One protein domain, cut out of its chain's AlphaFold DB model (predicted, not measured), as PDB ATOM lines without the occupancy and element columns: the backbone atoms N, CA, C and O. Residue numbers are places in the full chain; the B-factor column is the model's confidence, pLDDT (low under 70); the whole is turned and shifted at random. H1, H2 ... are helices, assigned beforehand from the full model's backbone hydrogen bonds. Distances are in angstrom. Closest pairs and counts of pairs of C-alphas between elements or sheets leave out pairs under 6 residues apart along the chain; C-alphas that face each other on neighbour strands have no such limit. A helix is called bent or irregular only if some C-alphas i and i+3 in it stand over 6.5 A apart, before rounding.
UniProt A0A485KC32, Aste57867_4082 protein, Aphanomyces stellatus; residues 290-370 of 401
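This is residues 290 to 370 of the 401 residues of the protein "Aste57867_4082 protein" of Aphanomyces stellatus (UniProt A0A485KC32). Four helices make a staggered zigzag, with H3 in the middle, H1 and the short H2 on one side of it and the long H4 on the other. H4 folds back along H3 with its first part, and its far end, residues 362 to 370, sticks out as a free arm. The printed part has 81 residues with four named helices, in the order H1, H2, H3, H4, and no named strand; the class is all helix. It is only just loose, close to compact, with a radius of gyration of the C-alphas of 14.4 A, and elongated, spanning 48 by 28 by 22 A.

H1, residues 294 to 309, begins with C-alpha 294 at (268.278, 238.508, 278.859) and is 20.9 A long. It has a kink of 42 degrees near residue 301 and is only just irregular, with C-alphas 300 and 303 6.7 A apart. H2 holds residues 318 to 323. H3, residues 327 to 341, is 20.9 A long and begins with C-alpha 327 at (269.113, 231.302, 284.535). H4, residues 347 to 370, is 35.1 A long and ends with C-alpha 370 at (271.677, 209.177, 287.628).

H1 touches H2 at a steep tilt of 46 degrees, opposite ways; their closest C-alphas, of Glu 302 and Thr 318, are 6.2 A apart. H1 and H3 are close but not clearly touching, with the C-alphas of His 308 and Ile 341 closest at 6.6 A. H2 and H3 form a helical hairpin at a shallow tilt of 23 degrees; H3 touches H2 with residues 330 to 334 alone, and the closest C-alphas, of Leu 321 and Arg 330, are 5.6 A apart. H3 and H4 form another, at a shallow tilt of 15 degrees; H4 touches H3 with residues 347 to 354 alone, and the C-alphas of Ala 335 and Ile 350 are closest at 7.0 A. H4 is apart from H1 and H2. Every O i to N i+4 pair is within hydrogen-bond range in H2, H3 and H4, and 10 of 12 in H1.

The two C-alphas farthest apart, of Ala 311 and Val 370, are 48.4 A apart. The printed part has no cut and no long link. The mean pLDDT of the printed part is 70.7; 29 residues are under 70, among them 307 to 315 and 339 to 353.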
ATOM      1  N   PRO A 290     265.193 229.355 272.167       60.25
ATOM      2  CA  PRO A 290     266.463 230.058 272.229       60.25
ATOM      3  C   PRO A 290     266.620 230.620 273.640       60.25
ATOM      4  O   PRO A 290     265.641 231.010 274.282       60.25
ATOM      5  N   ARG A 291     267.852 230.574 274.152       61.12
ATOM      6  CA  ARG A 291     268.208 231.144 275.455       61.12
ATOM      7  C   ARG A 291     267.517 232.516 275.554       61.12
ATOM      8  O   ARG A 291     267.701 233.283 274.610       61.12
ATOM      9  N   PRO A 292     266.709 232.800 276.599       61.56
ATOM     10  CA  PRO A 292     265.977 234.058 276.676       61.56
ATOM     11  C   PRO A 292     266.938 235.209 276.413       61.56
ATOM     12  O   PRO A 292     268.055 235.188 276.945       61.56
ATOM     13  N   ASP A 293     266.536 236.156 275.569       71.69
ATOM     14  CA  ASP A 293     267.306 237.372 275.350       71.69
ATOM     15  C   ASP A 293     267.263 238.191 276.643       71.69
ATOM     16  O   ASP A 293     266.384 239.019 276.869       71.69
ATOM     17  N   TRP A 294     268.187 237.875 277.550       67.56
ATOM     18  CA  TRP A 294     268.278 238.508 278.859       67.56
ATOM     19  C   TRP A 294     268.575 239.999 278.748       67.56
ATOM     20  O   TRP A 294     268.285 240.723 279.695       67.56
ATOM     21  N   ASP A 295     269.131 240.459 277.629       73.38
ATOM     22  CA  ASP A 295     269.363 241.878 277.391       73.38
ATOM     23  C   ASP A 295     268.064 242.577 276.965       73.38
ATOM     24  O   ASP A 295     267.772 243.661 277.472       73.38
ATOM     25  N   GLY A 296     267.225 241.915 276.161       75.81
ATOM     26  CA  GLY A 296     265.842 242.331 275.904       75.81
ATOM     27  C   GLY A 296     264.993 242.386 277.180       75.81
ATOM     28  O   GLY A 296     264.461 243.438 277.524       75.81
ATOM     29  N   VAL A 297     264.962 241.296 277.959       73.19
ATOM     30  CA  VAL A 297     264.231 241.229 279.244       73.19
ATOM     31  C   VAL A 297     264.728 242.293 280.226       73.19
ATOM     32  O   VAL A 297     263.935 242.890 280.948       73.19
ATOM     33  N   ARG A 298     266.038 242.563 280.264       75.12
ATOM     34  CA  ARG A 298     266.598 243.631 281.100       75.12
ATOM     35  C   ARG A 298     266.009 244.984 280.717       75.12
ATOM     36  O   ARG A 298     265.531 245.684 281.600       75.12
ATOM     37  N   LYS A 299     266.018 245.323 279.424       78.00
ATOM     38  CA  LYS A 299     265.527 246.608 278.912       78.00
ATOM     39  C   LYS A 299     264.060 246.853 279.276       78.00
ATOM     40  O   LYS A 299     263.723 247.967 279.666       78.00
ATOM     41  N   ASP A 300     263.228 245.817 279.201       77.12
ATOM     42  CA  ASP A 300     261.794 245.915 279.493       77.12
ATOM     43  C   ASP A 300     261.507 246.130 280.988       77.12
ATOM     44  O   ASP A 300     260.566 246.834 281.348       77.12
ATOM     45  N   VAL A 301     262.337 245.566 281.872       75.50
ATOM     46  CA  VAL A 301     262.133 245.616 283.333       75.50
ATOM     47  C   VAL A 301     262.881 246.792 283.993       75.50
ATOM     48  O   VAL A 301     262.503 247.247 285.075       75.50
ATOM     49  N   GLU A 302     263.909 247.342 283.334       79.06
ATOM     50  CA  GLU A 302     264.740 248.463 283.810       79.06
ATOM     51  C   GLU A 302     263.900 249.690 284.195       79.06
ATOM     52  O   GLU A 302     264.092 250.258 285.270       79.06
ATOM     53  N   GLY A 303     262.925 250.067 283.358       72.62
ATOM     54  CA  GLY A 303     262.050 251.217 283.615       72.62
ATOM     55  C   GLY A 303     261.159 251.031 284.847       72.62
ATOM     56  O   GLY A 303     260.967 251.964 285.633       72.62
ATOM     57  N   THR A 304     260.662 249.812 285.064       71.69
ATOM     58  CA  THR A 304     259.814 249.466 286.213       71.69
ATOM     59  C   THR A 304     260.617 249.446 287.513       71.69
ATOM     60  O   THR A 304     260.173 249.999 288.518       71.69
ATOM     61  N   PHE A 305     261.828 248.879 287.494       74.62
ATOM     62  CA  PHE A 305     262.732 248.876 288.651       74.62
ATOM     63  C   PHE A 305     263.187 250.289 289.016       74.62
ATOM     64  O   PHE A 305     263.184 250.654 290.190       74.62
ATOM     65  N   HIS A 306     263.518 251.112 288.017       71.50
ATOM     66  CA  HIS A 306     263.921 252.497 288.245       71.50
ATOM     67  C   HIS A 306     262.794 253.329 288.874       71.50
ATOM     68  O   HIS A 306     263.043 254.092 289.803       71.50
ATOM     69  N   SER A 307     261.551 253.131 288.424       67.44
ATOM     70  CA  SER A 307     260.376 253.826 288.966       67.44
ATOM     71  C   SER A 307     260.054 253.409 290.410       67.44
ATOM     72  O   SER A 307     259.691 254.251 291.224       67.44
ATOM     73  N   HIS A 308     260.221 252.128 290.761       65.69
ATOM     74  CA  HIS A 308     259.953 251.634 292.118       65.69
ATOM     75  C   HIS A 308     261.035 252.021 293.139       65.69
ATOM     76  O   HIS A 308     260.712 252.354 294.280       65.69
ATOM     77  N   ASN A 309     262.309 252.036 292.738       66.75
ATOM     78  CA  ASN A 309     263.407 252.447 293.621       66.75
ATOM     79  C   ASN A 309     263.370 253.945 293.968       66.75
ATOM     80  O   ASN A 309     263.967 254.357 294.954       66.75
ATOM     81  N   GLN A 310     262.682 254.775 293.177       63.94
ATOM     82  CA  GLN A 310     262.437 256.177 293.536       63.94
ATOM     83  C   GLN A 310     261.327 256.333 294.590       63.94
ATOM     84  O   GLN A 310     261.225 257.387 295.213       63.94
ATOM     85  N   ALA A 311     260.500 255.301 294.791       57.03
ATOM     86  CA  ALA A 311     259.322 255.327 295.656       57.03
ATOM     87  C   ALA A 311     259.453 254.464 296.931       57.03
ATOM     88  O   ALA A 311     258.557 254.502 297.772       57.03
ATOM     89  N   SER A 312     260.524 253.678 297.088       55.75
ATOM     90  CA  SER A 312     260.701 252.739 298.208       55.75
ATOM     91  C   SER A 312     262.172 252.591 298.627       55.75
ATOM     92  O   SER A 312     263.070 252.763 297.809       55.75
ATOM     93  N   ASP A 313     262.423 252.212 299.887       56.25
ATOM     94  CA  ASP A 313     263.777 251.989 300.437       56.25
ATOM     95  C   ASP A 313     264.419 250.644 300.009       56.25
ATOM     96  O   ASP A 313     265.546 250.322 300.396       56.25
ATOM     97  N   THR A 314     263.730 249.825 299.206       60.31
ATOM     98  CA  THR A 314     264.229 248.522 298.740       60.31
ATOM     99  C   THR A 314     264.814 248.610 297.331       60.31
ATOM    100  O   THR A 314     264.088 248.609 296.345       60.31
ATOM    101  N   ASN A 315     266.148 248.625 297.230       63.69
ATOM    102  CA  ASN A 315     266.869 248.772 295.960       63.69
ATOM    103  C   ASN A 315     266.921 247.471 295.137       63.69
ATOM    104  O   ASN A 315     267.793 246.620 295.338       63.69
ATOM    105  N   ILE A 316     266.032 247.335 294.153       73.31
ATOM    106  CA  ILE A 316     266.053 246.242 293.168       73.31
ATOM    107  C   ILE A 316     266.840 246.703 291.936       73.31
ATOM    108  O   ILE A 316     266.527 247.730 291.345       73.31
ATOM    109  N   SER A 317     267.868 245.962 291.507       74.69
ATOM    110  CA  SER A 317     268.745 246.390 290.406       74.69
ATOM    111  C   SER A 317     268.857 245.358 289.287       74.69
ATOM    112  O   SER A 317     269.151 244.180 289.500       74.69
ATOM    113  N   THR A 318     268.730 245.852 288.059       69.00
ATOM    114  CA  THR A 318     269.028 245.149 286.802       69.00
ATOM    115  C   THR A 318     270.481 244.677 286.720       69.00
ATOM    116  O   THR A 318     270.767 243.619 286.156       69.00
ATOM    117  N   THR A 319     271.418 245.389 287.357       74.12
ATOM    118  CA  THR A 319     272.828 244.975 287.412       74.12
ATOM    119  C   THR A 319     273.005 243.677 288.204       74.12
ATOM    120  O   THR A 319     273.738 242.783 287.771       74.12
ATOM    121  N   THR A 320     272.265 243.510 289.304       76.06
ATOM    122  CA  THR A 320     272.259 242.291 290.124       76.06
ATOM    123  C   THR A 320     271.660 241.121 289.354       76.06
ATOM    124  O   THR A 320     272.271 240.054 289.312       76.06
ATOM    125  N   LEU A 321     270.543 241.340 288.648       77.44
ATOM    126  CA  LEU A 321     269.926 240.339 287.770       77.44
ATOM    127  C   LEU A 321     270.936 239.766 286.762       77.44
ATOM    128  O   LEU A 321     271.006 238.562 286.543       77.44
ATOM    129  N   THR A 322     271.779 240.610 286.175       75.19
ATOM    130  CA  THR A 322     272.712 240.180 285.118       75.19
ATOM    131  C   THR A 322     273.988 239.534 285.648       75.19
ATOM    132  O   THR A 322     274.612 238.736 284.946       75.19
ATOM    133  N   ARG A 323     274.348 239.827 286.903       79.75
ATOM    134  CA  ARG A 323     275.491 239.226 287.602       79.75
ATOM    135  C   ARG A 323     275.192 237.828 288.132       79.75
ATOM    136  O   ARG A 323     276.125 237.086 288.430       79.75
ATOM    137  N   LEU A 324     273.919 237.440 288.228       78.94
ATOM    138  CA  LEU A 324     273.553 236.101 288.677       78.94
ATOM    139  C   LEU A 324     274.020 235.046 287.655       78.94
ATOM    140  O   LEU A 324     273.745 235.186 286.456       78.94
ATOM    141  N   PRO A 325     274.720 233.988 288.104       71.88
ATOM    142  CA  PRO A 325     275.415 233.058 287.215       71.88
ATOM    143  C   PRO A 325     274.484 232.050 286.531       71.88
ATOM    144  O   PRO A 325     274.859 231.462 285.518       71.88
ATOM    145  N   SER A 326     273.274 231.835 287.060       75.69
ATOM    146  CA  SER A 326     272.339 230.838 286.537       75.69
ATOM    147  C   SER A 326     271.006 231.455 286.128       75.69
ATOM    148  O   SER A 326     270.469 232.339 286.794       75.69
ATOM    149  N   THR A 327     270.442 230.937 285.038       72.25
ATOM    150  CA  THR A 327     269.113 231.302 284.535       72.25
ATOM    151  C   THR A 327     268.037 231.128 285.610       72.25
ATOM    152  O   THR A 327     267.148 231.959 285.731       72.25
ATOM    153  N   ALA A 328     268.151 230.083 286.438       70.75
ATOM    154  CA  ALA A 328     267.218 229.822 287.529       70.75
ATOM    155  C   ALA A 328     267.280 230.899 288.623       70.75
ATOM    156  O   ALA A 328     266.240 231.407 289.023       70.75
ATOM    157  N   ALA A 329     268.485 231.305 289.039       73.25
ATOM    158  CA  ALA A 329     268.653 232.375 290.022       73.25
ATOM    159  C   ALA A 329     268.144 233.724 289.488       73.25
ATOM    160  O   ALA A 329     267.594 234.517 290.242       73.25
ATOM    161  N   ARG A 330     268.285 233.975 288.178       76.25
ATOM    162  CA  ARG A 330     267.743 235.177 287.520       76.25
ATOM    163  C   ARG A 330     266.218 235.213 287.528       76.25
ATOM    164  O   ARG A 330     265.644 236.242 287.861       76.25
ATOM    165  N   VAL A 331     265.576 234.095 287.189       77.00
ATOM    166  CA  VAL A 331     264.111 233.960 287.237       77.00
ATOM    167  C   VAL A 331     263.601 234.120 288.669       77.00
ATOM    168  O   VAL A 331     262.636 234.838 288.897       77.00
ATOM    169  N   GLU A 332     264.281 233.521 289.644       77.12
ATOM    170  CA  GLU A 332     263.927 233.640 291.060       77.12
ATOM    171  C   GLU A 332     264.100 235.074 291.589       77.12
ATOM    172  O   GLU A 332     263.239 235.576 292.311       77.12
ATOM    173  N   TYR A 333     265.160 235.775 291.169       81.06
ATOM    174  CA  TYR A 333     265.356 237.193 291.472       81.06
ATOM    175  C   TYR A 333     264.242 238.062 290.882       81.06
ATOM    176  O   TYR A 333     263.703 238.907 291.589       81.06
ATOM    177  N   LEU A 334     263.856 237.834 289.619       75.62
ATOM    178  CA  LEU A 334     262.728 238.535 288.993       75.62
ATOM    179  C   LEU A 334     261.408 238.243 289.710       75.62
ATOM    180  O   LEU A 334     260.659 239.173 289.984       75.62
ATOM    181  N   ALA A 335     261.139 236.988 290.072       72.94
ATOM    182  CA  ALA A 335     259.932 236.616 290.808       72.94
ATOM    183  C   ALA A 335     259.860 237.306 292.183       72.94
ATOM    184  O   ALA A 335     258.811 237.818 292.566       72.94
ATOM    185  N   ASN A 336     260.984 237.376 292.907       73.00
ATOM    186  CA  ASN A 336     261.072 238.101 294.178       73.00
ATOM    187  C   ASN A 336     260.943 239.619 293.990       73.00
ATOM    188  O   ASN A 336     260.291 240.280 294.793       73.00
ATOM    189  N   ALA A 337     261.521 240.171 292.922       72.38
ATOM    190  CA  ALA A 337     261.397 241.583 292.585       72.38
ATOM    191  C   ALA A 337     259.952 241.970 292.237       72.38
ATOM    192  O   ALA A 337     259.456 242.971 292.736       72.38
ATOM    193  N   ILE A 338     259.245 241.160 291.444       70.31
ATOM    194  CA  ILE A 338     257.825 241.370 291.111       70.31
ATOM    195  C   ILE A 338     256.960 241.351 292.379       70.31
ATOM    196  O   ILE A 338     256.064 242.186 292.521       70.31
ATOM    197  N   GLN A 339     257.258 240.440 293.312       69.75
ATOM    198  CA  GLN A 339     256.569 240.340 294.601       69.75
ATOM    199  C   GLN A 339     256.813 241.573 295.491       69.75
ATOM    200  O   GLN A 339     255.879 242.049 296.128       69.75
ATOM    201  N   LEU A 340     258.036 242.121 295.501       69.19
ATOM    202  CA  LEU A 340     258.394 243.341 296.242       69.19
ATOM    203  C   LEU A 340     257.785 244.615 295.635       69.19
ATOM    204  O   LEU A 340     257.321 245.478 296.370       69.19
ATOM    205  N   ILE A 341     257.742 244.711 294.301       66.69
ATOM    206  CA  ILE A 341     257.184 245.871 293.585       66.69
ATOM    207  C   ILE A 341     255.642 245.887 293.658       66.69
ATOM    208  O   ILE A 341     255.014 246.901 293.360       66.69
ATOM    209  N   GLY A 342     255.014 244.787 294.093       60.66
ATOM    210  CA  GLY A 342     253.564 244.697 294.296       60.66
ATOM    211  C   GLY A 342     252.754 244.601 293.001       60.66
ATOM    212  O   GLY A 342     251.555 244.858 293.003       60.66
ATOM    213  N   LEU A 343     253.388 244.231 291.882       58.72
ATOM    214  CA  LEU A 343     252.741 244.168 290.561       58.72
ATOM    215  C   LEU A 343     251.911 242.897 290.331       58.72
ATOM    216  O   LEU A 343     251.263 242.768 289.294       58.72
ATOM    217  N   SER A 344     251.910 241.952 291.269       55.47
ATOM    218  CA  SER A 344     251.119 240.731 291.148       55.47
ATOM    219  C   SER A 344     249.769 240.887 291.842       55.47
ATOM    220  O   SER A 344     249.708 240.894 293.069       55.47
ATOM    221  N   GLN A 345     248.680 240.926 291.074       52.66
ATOM    222  CA  GLN A 345     247.322 240.818 291.628       52.66
ATOM    223  C   GLN A 345     247.009 239.417 292.192       52.66
ATOM    224  O   GLN A 345     245.950 239.226 292.775       52.66
ATOM    225  N   ASP A 346     247.921 238.447 292.041       58.41
ATOM    226  CA  ASP A 346     247.688 237.048 292.404       58.41
ATOM    227  C   ASP A 346     248.973 236.408 292.974       58.41
ATOM    228  O   ASP A 346     249.721 235.696 292.297       58.41
ATOM    229  N   THR A 347     249.290 236.715 294.235       59.72
ATOM    230  CA  THR A 347     250.474 236.198 294.958       59.72
ATOM    231  C   THR A 347     250.530 234.666 294.990       59.72
ATOM    232  O   THR A 347     251.612 234.079 294.926       59.72
ATOM    233  N   ASP A 348     249.369 234.009 294.962       60.44
ATOM    234  CA  ASP A 348     249.235 232.551 294.932       60.44
ATOM    235  C   ASP A 348     249.721 231.930 293.613       60.44
ATOM    236  O   ASP A 348     250.114 230.757 293.574       60.44
ATOM    237  N   ALA A 349     249.691 232.676 292.504       62.78
ATOM    238  CA  ALA A 349     250.235 232.227 291.221       62.78
ATOM    239  C   ALA A 349     251.771 232.191 291.259       62.78
ATOM    240  O   ALA A 349     252.369 231.178 290.893       62.78
ATOM    241  N   ILE A 350     252.404 233.228 291.817       64.69
ATOM    242  CA  ILE A 350     253.867 233.297 291.986       64.69
ATOM    243  C   ILE A 350     254.357 232.187 292.918       64.69
ATOM    244  O   ILE A 350     255.360 231.526 292.647       64.69
ATOM    245  N   GLU A 351     253.644 231.925 294.011       68.44
ATOM    246  CA  GLU A 351     254.036 230.897 294.978       68.44
ATOM    247  C   GLU A 351     253.799 229.468 294.456       68.44
ATOM    248  O   GLU A 351     254.511 228.523 294.821       68.44
ATOM    249  N   ARG A 352     252.840 229.286 293.538       69.75
ATOM    250  CA  ARG A 352     252.701 228.054 292.745       69.75
ATOM    251  C   ARG A 352     253.863 227.884 291.769       69.75
ATOM    252  O   ARG A 352     254.448 226.803 291.739       69.75
ATOM    253  N   GLU A 353     254.261 228.927 291.047       68.88
ATOM    254  CA  GLU A 353     255.410 228.861 290.135       68.88
ATOM    255  C   GLU A 353     256.733 228.609 290.869       68.88
ATOM    256  O   GLU A 353     257.514 227.763 290.434       68.88
ATOM    257  N   LYS A 354     256.960 229.230 292.036       70.81
ATOM    258  CA  LYS A 354     258.117 228.931 292.901       70.81
ATOM    259  C   LYS A 354     258.156 227.456 293.302       70.81
ATOM    260  O   LYS A 354     259.210 226.824 293.227       70.81
ATOM    261  N   ARG A 355     257.009 226.872 293.672       74.12
ATOM    262  CA  ARG A 355     256.908 225.436 293.992       74.12
ATOM    263  C   ARG A 355     257.189 224.549 292.779       74.12
ATOM    264  O   ARG A 355     257.907 223.558 292.916       74.12
ATOM    265  N   VAL A 356     256.686 224.912 291.599       72.69
ATOM    266  CA  VAL A 356     256.960 224.192 290.343       72.69
ATOM    267  C   VAL A 356     258.448 224.264 289.986       72.69
ATOM    268  O   VAL A 356     259.052 223.231 289.692       72.69
ATOM    269  N   LEU A 357     259.075 225.438 290.090       74.50
ATOM    270  CA  LEU A 357     260.509 225.628 289.854       74.50
ATOM    271  C   LEU A 357     261.365 224.832 290.845       74.50
ATOM    272  O   LEU A 357     262.317 224.167 290.434       74.50
ATOM    273  N   HIS A 358     261.003 224.828 292.130       76.94
ATOM    274  CA  HIS A 358     261.691 224.032 293.146       76.94
ATOM    275  C   HIS A 358     261.578 222.526 292.862       76.94
ATOM    276  O   HIS A 358     262.566 221.790 292.935       76.94
ATOM    277  N   HIS A 359     260.391 222.059 292.462       77.88
ATOM    278  CA  HIS A 359     260.178 220.661 292.092       77.88
ATOM    279  C   HIS A 359     260.992 220.265 290.849       77.88
ATOM    280  O   HIS A 359     261.641 219.217 290.841       77.88
ATOM    281  N   LEU A 360     261.031 221.122 289.824       75.38
ATOM    282  CA  LEU A 360     261.843 220.912 288.622       75.38
ATOM    283  C   LEU A 360     263.343 220.882 288.939       75.38
ATOM    284  O   LEU A 360     264.050 220.005 288.441       75.38
ATOM    285  N   GLN A 361     263.840 221.766 289.809       74.00
ATOM    286  CA  GLN A 361     265.237 221.738 290.255       74.00
ATOM    287  C   GLN A 361     265.589 220.428 290.970       74.00
ATOM    288  O   GLN A 361     266.645 219.848 290.705       74.00
ATOM    289  N   LEU A 362     264.703 219.920 291.834       78.44
ATOM    290  CA  LEU A 362     264.886 218.623 292.489       78.44
ATOM    291  C   LEU A 362     264.932 217.471 291.477       78.44
ATOM    292  O   LEU A 362     265.773 216.577 291.607       78.44
ATOM    293  N   GLN A 363     264.080 217.493 290.449       78.12
ATOM    294  CA  GLN A 363     264.095 216.476 289.395       78.12
ATOM    295  C   GLN A 363     265.358 216.544 288.529       78.12
ATOM    296  O   GLN A 363     265.985 215.512 288.293       78.12
ATOM    297  N   ILE A 364     265.795 217.741 288.130       74.25
ATOM    298  CA  ILE A 364     267.054 217.939 287.396       74.25
ATOM    299  C   ILE A 364     268.233 217.411 288.217       74.25
ATOM    300  O   ILE A 364     269.090 216.706 287.683       74.25
ATOM    301  N   LYS A 365     268.259 217.684 289.527       76.12
ATOM    302  CA  LYS A 365     269.316 217.203 290.423       76.12
ATOM    303  C   LYS A 365     269.344 215.675 290.494       76.12
ATOM    304  O   LYS A 365     270.431 215.107 290.401       76.12
ATOM    305  N   LYS A 366     268.176 215.018 290.572       82.12
ATOM    306  CA  LYS A 366     268.040 213.548 290.514       82.12
ATOM    307  C   LYS A 366     268.529 212.969 289.181       82.12
ATOM    308  O   LYS A 366     269.303 212.018 289.175       82.12
ATOM    309  N   ILE A 367     268.135 213.555 288.049       76.00
ATOM    310  CA  ILE A 367     268.566 213.100 286.715       76.00
ATOM    311  C   ILE A 367     270.083 213.267 286.545       76.00
ATOM    312  O   ILE A 367     270.754 212.364 286.046       76.00
ATOM    313  N   ALA A 368     270.649 214.380 287.018       70.69
ATOM    314  CA  ALA A 368     272.090 214.618 286.987       70.69
ATOM    315  C   ALA A 368     272.869 213.581 287.814       70.69
ATOM    316  O   ALA A 368     273.922 213.127 287.362       70.69
ATOM    317  N   THR A 369     272.339 213.160 288.973       75.88
ATOM    318  CA  THR A 369     272.951 212.100 289.800       75.88
ATOM    319  C   THR A 369     272.919 210.744 289.096       75.88
ATOM    320  O   THR A 369     273.917 210.026 289.108       75.88
ATOM    321  N   VAL A 370     271.813 210.415 288.420       76.19
ATOM    322  CA  VAL A 370     271.677 209.177 287.628       76.19
ATOM    323  C   VAL A 370     272.637 209.166 286.432       76.19
ATOM    324  O   VAL A 370     273.267 208.153 286.138       76.19
TER     325      VAL A 370